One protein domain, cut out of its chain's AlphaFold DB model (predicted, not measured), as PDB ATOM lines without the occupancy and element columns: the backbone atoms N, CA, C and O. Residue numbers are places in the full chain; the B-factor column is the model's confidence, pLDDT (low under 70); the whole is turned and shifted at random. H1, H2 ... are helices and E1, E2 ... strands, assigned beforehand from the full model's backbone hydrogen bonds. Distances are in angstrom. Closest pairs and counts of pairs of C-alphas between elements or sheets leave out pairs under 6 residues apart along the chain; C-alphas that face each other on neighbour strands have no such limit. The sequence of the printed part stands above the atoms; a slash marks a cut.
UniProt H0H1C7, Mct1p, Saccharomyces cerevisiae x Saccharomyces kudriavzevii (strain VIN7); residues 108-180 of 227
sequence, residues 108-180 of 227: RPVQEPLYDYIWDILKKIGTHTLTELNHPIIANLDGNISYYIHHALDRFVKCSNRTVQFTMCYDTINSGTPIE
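This is residues 108 to 180 of the 227 residues of the protein "Mct1p" of Saccharomyces cerevisiae x Saccharomyces kudriavzevii (strain VIN7) (UniProt H0H1C7). In a flat slab, H1 and H2 stand side by side, then hairpin E1 E2, then H3. The 73 printed residues, elements ordered H1 E1 E2 H2 H3, are mixed in class. It is only just compact, close to loose: radius of gyration of the C-alphas 13.3 A, spans 37 by 28 by 12 A.

H1, residues 108 to 124, touches H2, residues 149 to 159, with 111 to 115 alone, closest at C-alphas 111 and 157, 5.6 A. They run opposite ways, a shallow tilt of 32 degrees, only just. In hairpin E1, residues 132 to 138, and E2, residues 145 to 148, N 133 and O 147 are within hydrogen-bond range, 2.8 A. H3, residues 166 to 174, touches no helix. H2 and H3 have every O i to N i+4 pair within range; H1, 11 of 13.

H1, 25.9 A long, begins at C-alpha 108 (-16.708, -23.256, 7.175); H3 ends at C-alpha 174 (-47.034, -22.782, -0.073).

The printed part has no cut and no long link; no printed residue is under 70.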
ATOM      1  N   ARG A 108     -16.475 -24.160   6.030       96.00
ATOM      2  CA  ARG A 108     -16.708 -23.256   7.175       96.00
ATOM      3  C   ARG A 108     -15.742 -22.061   7.231       96.00
ATOM      4  O   ARG A 108     -16.237 -20.957   7.453       96.00
ATOM      5  N   PRO A 109     -14.430 -22.209   6.955       96.69
ATOM      6  CA  PRO A 109     -13.495 -21.078   6.964       96.69
ATOM      7  C   PRO A 109     -13.768 -19.988   5.914       96.69
ATOM      8  O   PRO A 109     -13.097 -18.965   5.926       96.69
ATOM      9  N   VAL A 110     -14.704 -20.190   4.978       96.75
ATOM     10  CA  VAL A 110     -15.068 -19.181   3.965       96.75
ATOM     11  C   VAL A 110     -15.970 -18.086   4.541       96.75
ATOM     12  O   VAL A 110     -16.041 -17.016   3.946       96.75
ATOM     13  N   GLN A 111     -16.650 -18.322   5.671       96.38
ATOM     14  CA  GLN A 111     -17.687 -17.405   6.161       96.38
ATOM     15  C   GLN A 111     -17.158 -16.000   6.447       96.38
ATOM     16  O   GLN A 111     -17.696 -15.036   5.917       96.38
ATOM     17  N   GLU A 112     -16.105 -15.882   7.250       95.81
ATOM     18  CA  GLU A 112     -15.538 -14.585   7.633       95.81
ATOM     19  C   GLU A 112     -14.993 -13.804   6.418       95.81
ATOM     20  O   GLU A 112     -15.482 -12.701   6.183       95.81
ATOM     21  N   PRO A 113     -14.153 -14.387   5.533       96.75
ATOM     22  CA  PRO A 113     -13.749 -13.703   4.302       96.75
ATOM     23  C   PRO A 113     -14.919 -13.275   3.406       96.75
ATOM     24  O   PRO A 113     -14.828 -12.274   2.699       96.75
ATOM     25  N   LEU A 114     -16.013 -14.043   3.393       96.50
ATOM     26  CA  LEU A 114     -17.199 -13.708   2.611       96.50
ATOM     27  C   LEU A 114     -17.990 -12.552   3.238       96.50
ATOM     28  O   LEU A 114     -18.490 -11.707   2.498       96.50
ATOM     29  N   TYR A 115     -18.081 -12.488   4.570       96.31
ATOM     30  CA  TYR A 115     -18.649 -11.336   5.274       96.31
ATOM     31  C   TYR A 115     -17.892 -10.057   4.939       96.31
ATOM     32  O   TYR A 115     -18.518  -9.093   4.500       96.31
ATOM     33  N   ASP A 116     -16.568 -10.073   5.094       96.00
ATOM     34  CA  ASP A 116     -15.715  -8.909   4.839       96.00
ATOM     35  C   ASP A 116     -15.867  -8.429   3.395       96.00
ATOM     36  O   ASP A 116     -16.120  -7.252   3.140       96.00
ATOM     37  N   TYR A 117     -15.828  -9.368   2.445       96.81
ATOM     38  CA  TYR A 117     -15.999  -9.069   1.028       96.81
ATOM     39  C   TYR A 117     -17.340  -8.389   0.718       96.81
ATOM     40  O   TYR A 117     -17.383  -7.393  -0.008       96.81
ATOM     41  N   ILE A 118     -18.450  -8.905   1.257       95.62
ATOM     42  CA  ILE A 118     -19.771  -8.305   1.024       95.62
ATOM     43  C   ILE A 118     -19.863  -6.940   1.706       95.62
ATOM     44  O   ILE A 118     -20.390  -5.993   1.120       95.62
ATOM     45  N   TRP A 119     -19.328  -6.808   2.918       94.19
ATOM     46  CA  TRP A 119     -19.319  -5.549   3.653       94.19
ATOM     47  C   TRP A 119     -18.556  -4.447   2.910       94.19
ATOM     48  O   TRP A 119     -19.043  -3.317   2.806       94.19
ATOM     49  N   ASP A 120     -17.411  -4.779   2.317       96.75
ATOM     50  CA  ASP A 120     -16.636  -3.851   1.492       96.75
ATOM     51  C   ASP A 120     -17.404  -3.414   0.238       96.75
ATOM     52  O   ASP A 120     -17.376  -2.233  -0.124       96.75
ATOM     53  N   ILE A 121     -18.159  -4.322  -0.392       96.44
ATOM     54  CA  ILE A 121     -19.058  -3.971  -1.502       96.44
ATOM     55  C   ILE A 121     -20.137  -2.995  -1.032       96.44
ATOM     56  O   ILE A 121     -20.317  -1.954  -1.665       96.44
ATOM     57  N   LEU A 122     -20.825  -3.292   0.075       94.25
ATOM     58  CA  LEU A 122     -21.894  -2.445   0.619       94.25
ATOM     59  C   LEU A 122     -21.384  -1.044   0.981       94.25
ATOM     60  O   LEU A 122     -22.072  -0.046   0.750       94.25
ATOM     61  N   LYS A 123     -20.160  -0.939   1.509       96.19
ATOM     62  CA  LYS A 123     -19.499   0.351   1.751       96.19
ATOM     63  C   LYS A 123     -19.234   1.094   0.452       96.19
ATOM     64  O   LYS A 123     -19.586   2.265   0.342       96.19
ATOM     65  N   LYS A 124     -18.654   0.411  -0.538       97.38
ATOM     66  CA  LYS A 124     -18.288   0.995  -1.834       97.38
ATOM     67  C   LYS A 124     -19.490   1.569  -2.585       97.38
ATOM     68  O   LYS A 124     -19.345   2.596  -3.241       97.38
ATOM     69  N   ILE A 125     -20.657   0.930  -2.488       95.81
ATOM     70  CA  ILE A 125     -21.895   1.397  -3.138       95.81
ATOM     71  C   ILE A 125     -22.768   2.280  -2.230       95.81
ATOM     72  O   ILE A 125     -23.857   2.673  -2.631       95.81
ATOM     73  N   GLY A 126     -22.311   2.592  -1.012       95.75
ATOM     74  CA  GLY A 126     -23.011   3.492  -0.092       95.75
ATOM     75  C   GLY A 126     -24.260   2.910   0.582       95.75
ATOM     76  O   GLY A 126     -25.028   3.668   1.160       95.75
ATOM     77  N   THR A 127     -24.469   1.590   0.556       94.19
ATOM     78  CA  THR A 127     -25.666   0.931   1.123       94.19
ATOM     79  C   THR A 127     -25.430   0.247   2.472       94.19
ATOM     80  O   THR A 127     -26.365  -0.282   3.063       94.19
ATOM     81  N   HIS A 128     -24.204   0.274   2.997       92.50
ATOM     82  CA  HIS A 128     -23.826  -0.353   4.275       92.50
ATOM     83  C   HIS A 128     -24.610   0.122   5.515       92.50
ATOM     84  O   HIS A 128     -24.600  -0.572   6.529       92.50
ATOM     85  N   THR A 129     -25.267   1.284   5.462       93.69
ATOM     86  CA  THR A 129     -26.107   1.806   6.555       93.69
ATOM     87  C   THR A 129     -27.574   1.400   6.444       93.69
ATOM     88  O   THR A 129     -28.346   1.681   7.358       93.69
ATOM     89  N   LEU A 130     -27.987   0.781   5.335       94.75
ATOM     90  CA  LEU A 130     -29.356   0.305   5.174       94.75
ATOM     91  C   LEU A 130     -29.604  -0.882   6.109       94.75
ATOM     92  O   LEU A 130     -28.782  -1.793   6.225       94.75
ATOM     93  N   THR A 131     -30.765  -0.887   6.757       95.12
ATOM     94  CA  THR A 131     -31.163  -1.935   7.706       95.12
ATOM     95  C   THR A 131     -32.180  -2.907   7.120       95.12
ATOM     96  O   THR A 131     -32.181  -4.083   7.493       95.12
ATOM     97  N   GLU A 132     -33.012  -2.443   6.191       96.94
ATOM     98  CA  GLU A 132     -34.146  -3.169   5.618       96.94
ATOM     99  C   GLU A 132     -33.966  -3.420   4.122       96.94
ATOM    100  O   GLU A 132     -33.293  -2.672   3.411       96.94
ATOM    101  N   LEU A 133     -34.561  -4.512   3.654       94.62
ATOM    102  CA  LEU A 133     -34.626  -4.875   2.248       94.62
ATOM    103  C   LEU A 133     -35.888  -4.283   1.622       94.62
ATOM    104  O   LEU A 133     -36.978  -4.448   2.160       94.62
ATOM    105  N   ASN A 134     -35.758  -3.704   0.427       94.06
ATOM    106  CA  ASN A 134     -36.918  -3.268  -0.364       94.06
ATOM    107  C   ASN A 134     -37.839  -4.442  -0.729       94.06
ATOM    108  O   ASN A 134     -39.052  -4.282  -0.831       94.06
ATOM    109  N   HIS A 135     -37.247  -5.623  -0.922       93.56
ATOM    110  CA  HIS A 135     -37.959  -6.865  -1.183       93.56
ATOM    111  C   HIS A 135     -37.422  -7.959  -0.259       93.56
ATOM    112  O   HIS A 135     -36.207  -8.180  -0.227       93.56
ATOM    113  N   PRO A 136     -38.294  -8.644   0.494       94.62
ATOM    114  CA  PRO A 136     -37.856  -9.690   1.398       94.62
ATOM    115  C   PRO A 136     -37.289 -10.896   0.638       94.62
ATOM    116  O   PRO A 136     -37.670 -11.178  -0.497       94.62
ATOM    117  N   ILE A 137     -36.386 -11.633   1.286       95.88
ATOM    118  CA  ILE A 137     -35.693 -12.787   0.692       95.88
ATOM    119  C   ILE A 137     -36.067 -14.060   1.447       95.88
ATOM    120  O   ILE A 137     -35.842 -14.146   2.654       95.88
ATOM    121  N   ILE A 138     -36.568 -15.070   0.731       96.31
ATOM    122  CA  ILE A 138     -36.671 -16.445   1.239       96.31
ATOM    123  C   ILE A 138     -35.268 -17.052   1.224       96.31
ATOM    124  O   ILE A 138     -34.647 -17.185   0.168       96.31
ATOM    125  N   ALA A 139     -34.731 -17.371   2.396       97.00
ATOM    126  CA  ALA A 139     -33.355 -17.826   2.506       97.00
ATOM    127  C   ALA A 139     -33.228 -19.341   2.304       97.00
ATOM    128  O   ALA A 139     -33.802 -20.134   3.041       97.00
ATOM    129  N   ASN A 140     -32.333 -19.749   1.403       97.19
ATOM    130  CA  ASN A 140     -31.982 -21.155   1.160       97.19
ATOM    131  C   ASN A 140     -31.429 -21.902   2.386       97.19
ATOM    132  O   ASN A 140     -31.267 -23.116   2.332       97.19
ATOM    133  N   LEU A 141     -31.077 -21.207   3.467       97.50
ATOM    134  CA  LEU A 141     -30.547 -21.842   4.670       97.50
ATOM    135  C   LEU A 141     -31.631 -22.583   5.465       97.50
ATOM    136  O   LEU A 141     -31.365 -23.653   6.010       97.50
ATOM    137  N   ASP A 142     -32.807 -21.972   5.584       96.62
ATOM    138  CA  ASP A 142     -33.856 -22.360   6.532       96.62
ATOM    139  C   ASP A 142     -35.283 -22.150   5.991       96.62
ATOM    140  O   ASP A 142     -36.241 -22.407   6.709       96.62
ATOM    141  N   GLY A 143     -35.437 -21.666   4.755       95.69
ATOM    142  CA  GLY A 143     -36.724 -21.298   4.159       95.69
ATOM    143  C   GLY A 143     -37.331 -20.014   4.727       95.69
ATOM    144  O   GLY A 143     -38.339 -19.540   4.219       95.69
ATOM    145  N   ASN A 144     -36.730 -19.390   5.742       95.12
ATOM    146  CA  ASN A 144     -37.347 -18.246   6.402       95.12
ATOM    147  C   ASN A 144     -37.209 -16.962   5.583       95.12
ATOM    148  O   ASN A 144     -36.199 -16.708   4.917       95.12
ATOM    149  N   ILE A 145     -38.212 -16.096   5.725       95.75
ATOM    150  CA  ILE A 145     -38.221 -14.775   5.105       95.75
ATOM    151  C   ILE A 145     -37.318 -13.816   5.890       95.75
ATOM    152  O   ILE A 145     -37.396 -13.687   7.115       95.75
ATOM    153  N   SER A 146     -36.448 -13.121   5.168       96.25
ATOM    154  CA  SER A 146     -35.586 -12.064   5.688       96.25
ATOM    155  C   SER A 146     -36.089 -10.713   5.198       96.25
ATOM    156  O   SER A 146     -36.092 -10.471   3.997       96.25
ATOM    157  N   TYR A 147     -36.466  -9.838   6.130       96.56
ATOM    158  CA  TYR A 147     -36.810  -8.434   5.856       96.56
ATOM    159  C   TYR A 147     -35.633  -7.489   6.109       96.56
ATOM    160  O   TYR A 147     -35.526  -6.438   5.490       96.56
ATOM    161  N   TYR A 148     -34.720  -7.881   6.998       96.62
ATOM    162  CA  TYR A 148     -33.573  -7.070   7.387       96.62
ATOM    163  C   TYR A 148     -32.293  -7.535   6.691       96.62
ATOM    164  O   TYR A 148     -32.033  -8.738   6.580       96.62
ATOM    165  N   ILE A 149     -31.459  -6.575   6.288       95.00
ATOM    166  CA  ILE A 149     -30.213  -6.811   5.548       95.00
ATOM    167  C   ILE A 149     -29.253  -7.701   6.338       95.00
ATOM    168  O   ILE A 149     -28.724  -8.662   5.790       95.00
ATOM    169  N   HIS A 150     -29.065  -7.440   7.633       94.00
ATOM    170  CA  HIS A 150     -28.146  -8.221   8.468       94.00
ATOM    171  C   HIS A 150     -28.588  -9.687   8.619       94.00
ATOM    172  O   HIS A 150     -27.747 -10.583   8.602       94.00
ATOM    173  N   HIS A 151     -29.900  -9.954   8.688       96.06
ATOM    174  CA  HIS A 151     -30.428 -11.321   8.682       96.06
ATOM    175  C   HIS A 151     -30.197 -12.013   7.336       96.06
ATOM    176  O   HIS A 151     -29.759 -13.162   7.304       96.06
ATOM    177  N   ALA A 152     -30.472 -11.327   6.223       95.94
ATOM    178  CA  ALA A 152     -30.253 -11.887   4.893       95.94
ATOM    179  C   ALA A 152     -28.768 -12.175   4.635       95.94
ATOM    180  O   ALA A 152     -28.432 -13.244   4.127       95.94
ATOM    181  N   LEU A 153     -27.885 -11.262   5.047       95.81
ATOM    182  CA  LEU A 153     -26.439 -11.425   4.957       95.81
ATOM    183  C   LEU A 153     -25.966 -12.625   5.778       95.81
ATOM    184  O   LEU A 153     -25.254 -13.480   5.252       95.81
ATOM    185  N   ASP A 154     -26.401 -12.732   7.036       96.50
ATOM    186  CA  ASP A 154     -25.996 -13.840   7.898       96.50
ATOM    187  C   ASP A 154     -26.452 -15.195   7.356       96.50
ATOM    188  O   ASP A 154     -25.665 -16.146   7.282       96.50
ATOM    189  N   ARG A 155     -27.698 -15.274   6.881       97.69
ATOM    190  CA  ARG A 155     -28.217 -16.487   6.245       97.69
ATOM    191  C   ARG A 155     -27.483 -16.813   4.947       97.69
ATOM    192  O   ARG A 155     -27.151 -17.979   4.742       97.69
ATOM    193  N   PHE A 156     -27.189 -15.823   4.104       96.62
ATOM    194  CA  PHE A 156     -26.440 -16.013   2.857       96.62
ATOM    195  C   PHE A 156     -25.047 -16.588   3.124       96.62
ATOM    196  O   PHE A 156     -24.672 -17.613   2.550       96.62
ATOM    197  N   VAL A 157     -24.302 -15.983   4.053       96.94
ATOM    198  CA  VAL A 157     -22.950 -16.433   4.396       96.94
ATOM    199  C   VAL A 157     -22.973 -17.815   5.044       96.94
ATOM    200  O   VAL A 157     -22.176 -18.683   4.691       96.94
ATOM    201  N   LYS A 158     -23.919 -18.088   5.948       96.94
ATOM    202  CA  LYS A 158     -24.074 -19.432   6.525       96.94
ATOM    203  C   LYS A 158     -24.443 -20.474   5.473       96.94
ATOM    204  O   LYS A 158     -23.928 -21.591   5.531       96.94
ATOM    205  N   CYS A 159     -25.288 -20.121   4.507       96.69
ATOM    206  CA  CYS A 159     -25.687 -21.003   3.412       96.69
ATOM    207  C   CYS A 159     -24.508 -21.363   2.495       96.69
ATOM    208  O   CYS A 159     -24.514 -22.440   1.909       96.69
ATOM    209  N   SER A 160     -23.435 -20.564   2.438       96.06
ATOM    210  CA  SER A 160     -22.268 -20.842   1.581       96.06
ATOM    211  C   SER A 160     -21.554 -22.172   1.880       96.06
ATOM    212  O   SER A 160     -20.767 -22.647   1.061       96.06
ATOM    213  N   ASN A 161     -21.777 -22.759   3.060       96.00
ATOM    214  CA  ASN A 161     -21.219 -24.056   3.454       96.00
ATOM    215  C   ASN A 161     -22.233 -25.001   4.109       96.00
ATOM    216  O   ASN A 161     -21.844 -26.061   4.583       96.00
ATOM    217  N   ARG A 162     -23.513 -24.638   4.144       97.25
ATOM    218  CA  ARG A 162     -24.585 -25.485   4.677       97.25
ATOM    219  C   ARG A 162     -25.530 -25.883   3.561       97.25
ATOM    220  O   ARG A 162     -25.627 -25.165   2.570       97.25
ATOM    221  N   THR A 163     -26.238 -26.989   3.764       97.81
ATOM    222  CA  THR A 163     -27.238 -27.511   2.833       97.81
ATOM    223  C   THR A 163     -28.219 -26.431   2.389       97.81
ATOM    224  O   THR A 163     -28.792 -25.727   3.222       97.81
ATOM    225  N   VAL A 164     -28.446 -26.340   1.080       98.06
ATOM    226  CA  VAL A 164     -29.536 -25.550   0.499       98.06
ATOM    227  C   VAL A 164     -30.855 -26.285   0.721       98.06
ATOM    228  O   VAL A 164     -31.061 -27.364   0.170       98.06
ATOM    229  N   GLN A 165     -31.749 -25.697   1.506       97.62
ATOM    230  CA  GLN A 165     -33.064 -26.220   1.871       97.62
ATOM    231  C   GLN A 165     -34.154 -25.667   0.945       97.62
ATOM    232  O   GLN A 165     -35.026 -24.906   1.364       97.62
ATOM    233  N   PHE A 166     -34.118 -26.039  -0.337       97.00
ATOM    234  CA  PHE A 166     -35.149 -25.599  -1.285       97.00
ATOM    235  C   PHE A 166     -36.531 -26.168  -0.931       97.00
ATOM    236  O   PHE A 166     -37.541 -25.521  -1.190       97.00
ATOM    237  N   THR A 167     -36.560 -27.335  -0.277       96.31
ATOM    238  CA  THR A 167     -37.768 -27.912   0.330       96.31
ATOM    239  C   THR A 167     -38.472 -26.932   1.260       96.31
ATOM    240  O   THR A 167     -39.636 -26.611   1.058       96.31
ATOM    241  N   MET A 168     -37.726 -26.361   2.203       96.62
ATOM    242  CA  MET A 168     -38.256 -25.369   3.139       96.62
ATOM    243  C   MET A 168     -38.671 -24.076   2.430       96.62
ATOM    244  O   MET A 168     -39.650 -23.450   2.820       96.62
ATOM    245  N   CYS A 169     -37.966 -23.686   1.364       96.25
ATOM    246  CA  CYS A 169     -38.310 -22.487   0.600       96.25
ATOM    247  C   CYS A 169     -39.686 -22.611  -0.063       96.25
ATOM    248  O   CYS A 169     -40.495 -21.692   0.048       96.25
ATOM    249  N   TYR A 170     -39.976 -23.733  -0.734       94.81
ATOM    250  CA  TYR A 170     -41.299 -23.911  -1.332       94.81
ATOM    251  C   TYR A 170     -42.387 -24.161  -0.285       94.81
ATOM    252  O   TYR A 170     -43.529 -23.787  -0.527       94.81
ATOM    253  N   ASP A 171     -42.063 -24.718   0.887       94.81
ATOM    254  CA  ASP A 171     -43.024 -24.831   1.993       94.81
ATOM    255  C   ASP A 171     -43.456 -23.441   2.486       94.81
ATOM    256  O   ASP A 171     -44.640 -23.209   2.720       94.81
ATOM    257  N   THR A 172     -42.525 -22.485   2.560       95.25
ATOM    258  CA  THR A 172     -42.830 -21.077   2.861       95.25
ATOM    259  C   THR A 172     -43.643 -20.399   1.761       95.25
ATOM    260  O   THR A 172     -44.536 -19.618   2.066       95.25
ATOM    261  N   ILE A 173     -43.387 -20.704   0.486       94.75
ATOM    262  CA  ILE A 173     -44.226 -20.210  -0.622       94.75
ATOM    263  C   ILE A 173     -45.649 -20.785  -0.509       94.75
ATOM    264  O   ILE A 173     -46.633 -20.079  -0.716       94.75
ATOM    265  N   ASN A 174     -45.764 -22.067  -0.157       94.06
ATOM    266  CA  ASN A 174     -47.034 -22.782  -0.073       94.06
ATOM    267  C   ASN A 174     -47.862 -22.452   1.167       94.06
ATOM    268  O   ASN A 174     -49.079 -22.621   1.134       94.06
ATOM    269  N   SER A 175     -47.241 -21.986   2.252       92.94
ATOM    270  CA  SER A 175     -47.969 -21.593   3.461       92.94
ATOM    271  C   SER A 175     -48.813 -20.329   3.261       92.94
ATOM    272  O   SER A 175     -49.703 -20.069   4.071       92.94
ATOM    273  N   GLY A 176     -48.512 -19.518   2.236       79.81
ATOM    274  CA  GLY A 176     -49.196 -18.252   1.946       79.81
ATOM    275  C   GLY A 176     -49.073 -17.200   3.054       79.81
ATOM    276  O   GLY A 176     -49.759 -16.185   3.028       79.81
ATOM    277  N   THR A 177     -48.225 -17.439   4.060       70.38
ATOM    278  CA  THR A 177     -48.064 -16.575   5.234       70.38
ATOM    279  C   THR A 177     -46.577 -16.351   5.492       70.38
ATOM    280  O   THR A 177     -45.831 -17.328   5.604       70.38
ATOM    281  N   PRO A 178     -46.116 -15.098   5.659       75.94
ATOM    282  CA  PRO A 178     -46.881 -13.842   5.694       75.94
ATOM    283  C   PRO A 178     -47.236 -13.237   4.323       75.94
ATOM    284  O   PRO A 178     -47.864 -12.185   4.290       75.94
ATOM    285  N   ILE A 179     -46.802 -13.837   3.211       80.50
ATOM    286  CA  ILE A 179     -46.990 -13.287   1.863       80.50
ATOM    287  C   ILE A 179     -47.604 -14.370   0.981       80.50
ATOM    288  O   ILE A 179     -47.038 -15.457   0.856       80.50
ATOM    289  N   GLU A 180     -48.732 -14.056   0.352       88.88
ATOM    290  CA  GLU A 180     -49.310 -14.877  -0.705       88.88
ATOM    291  C   GLU A 180     -48.596 -14.570  -2.025       88.88
ATOM    292  O   GLU A 180     -48.468 -13.415  -2.433       88.88
TER     293      GLU A 180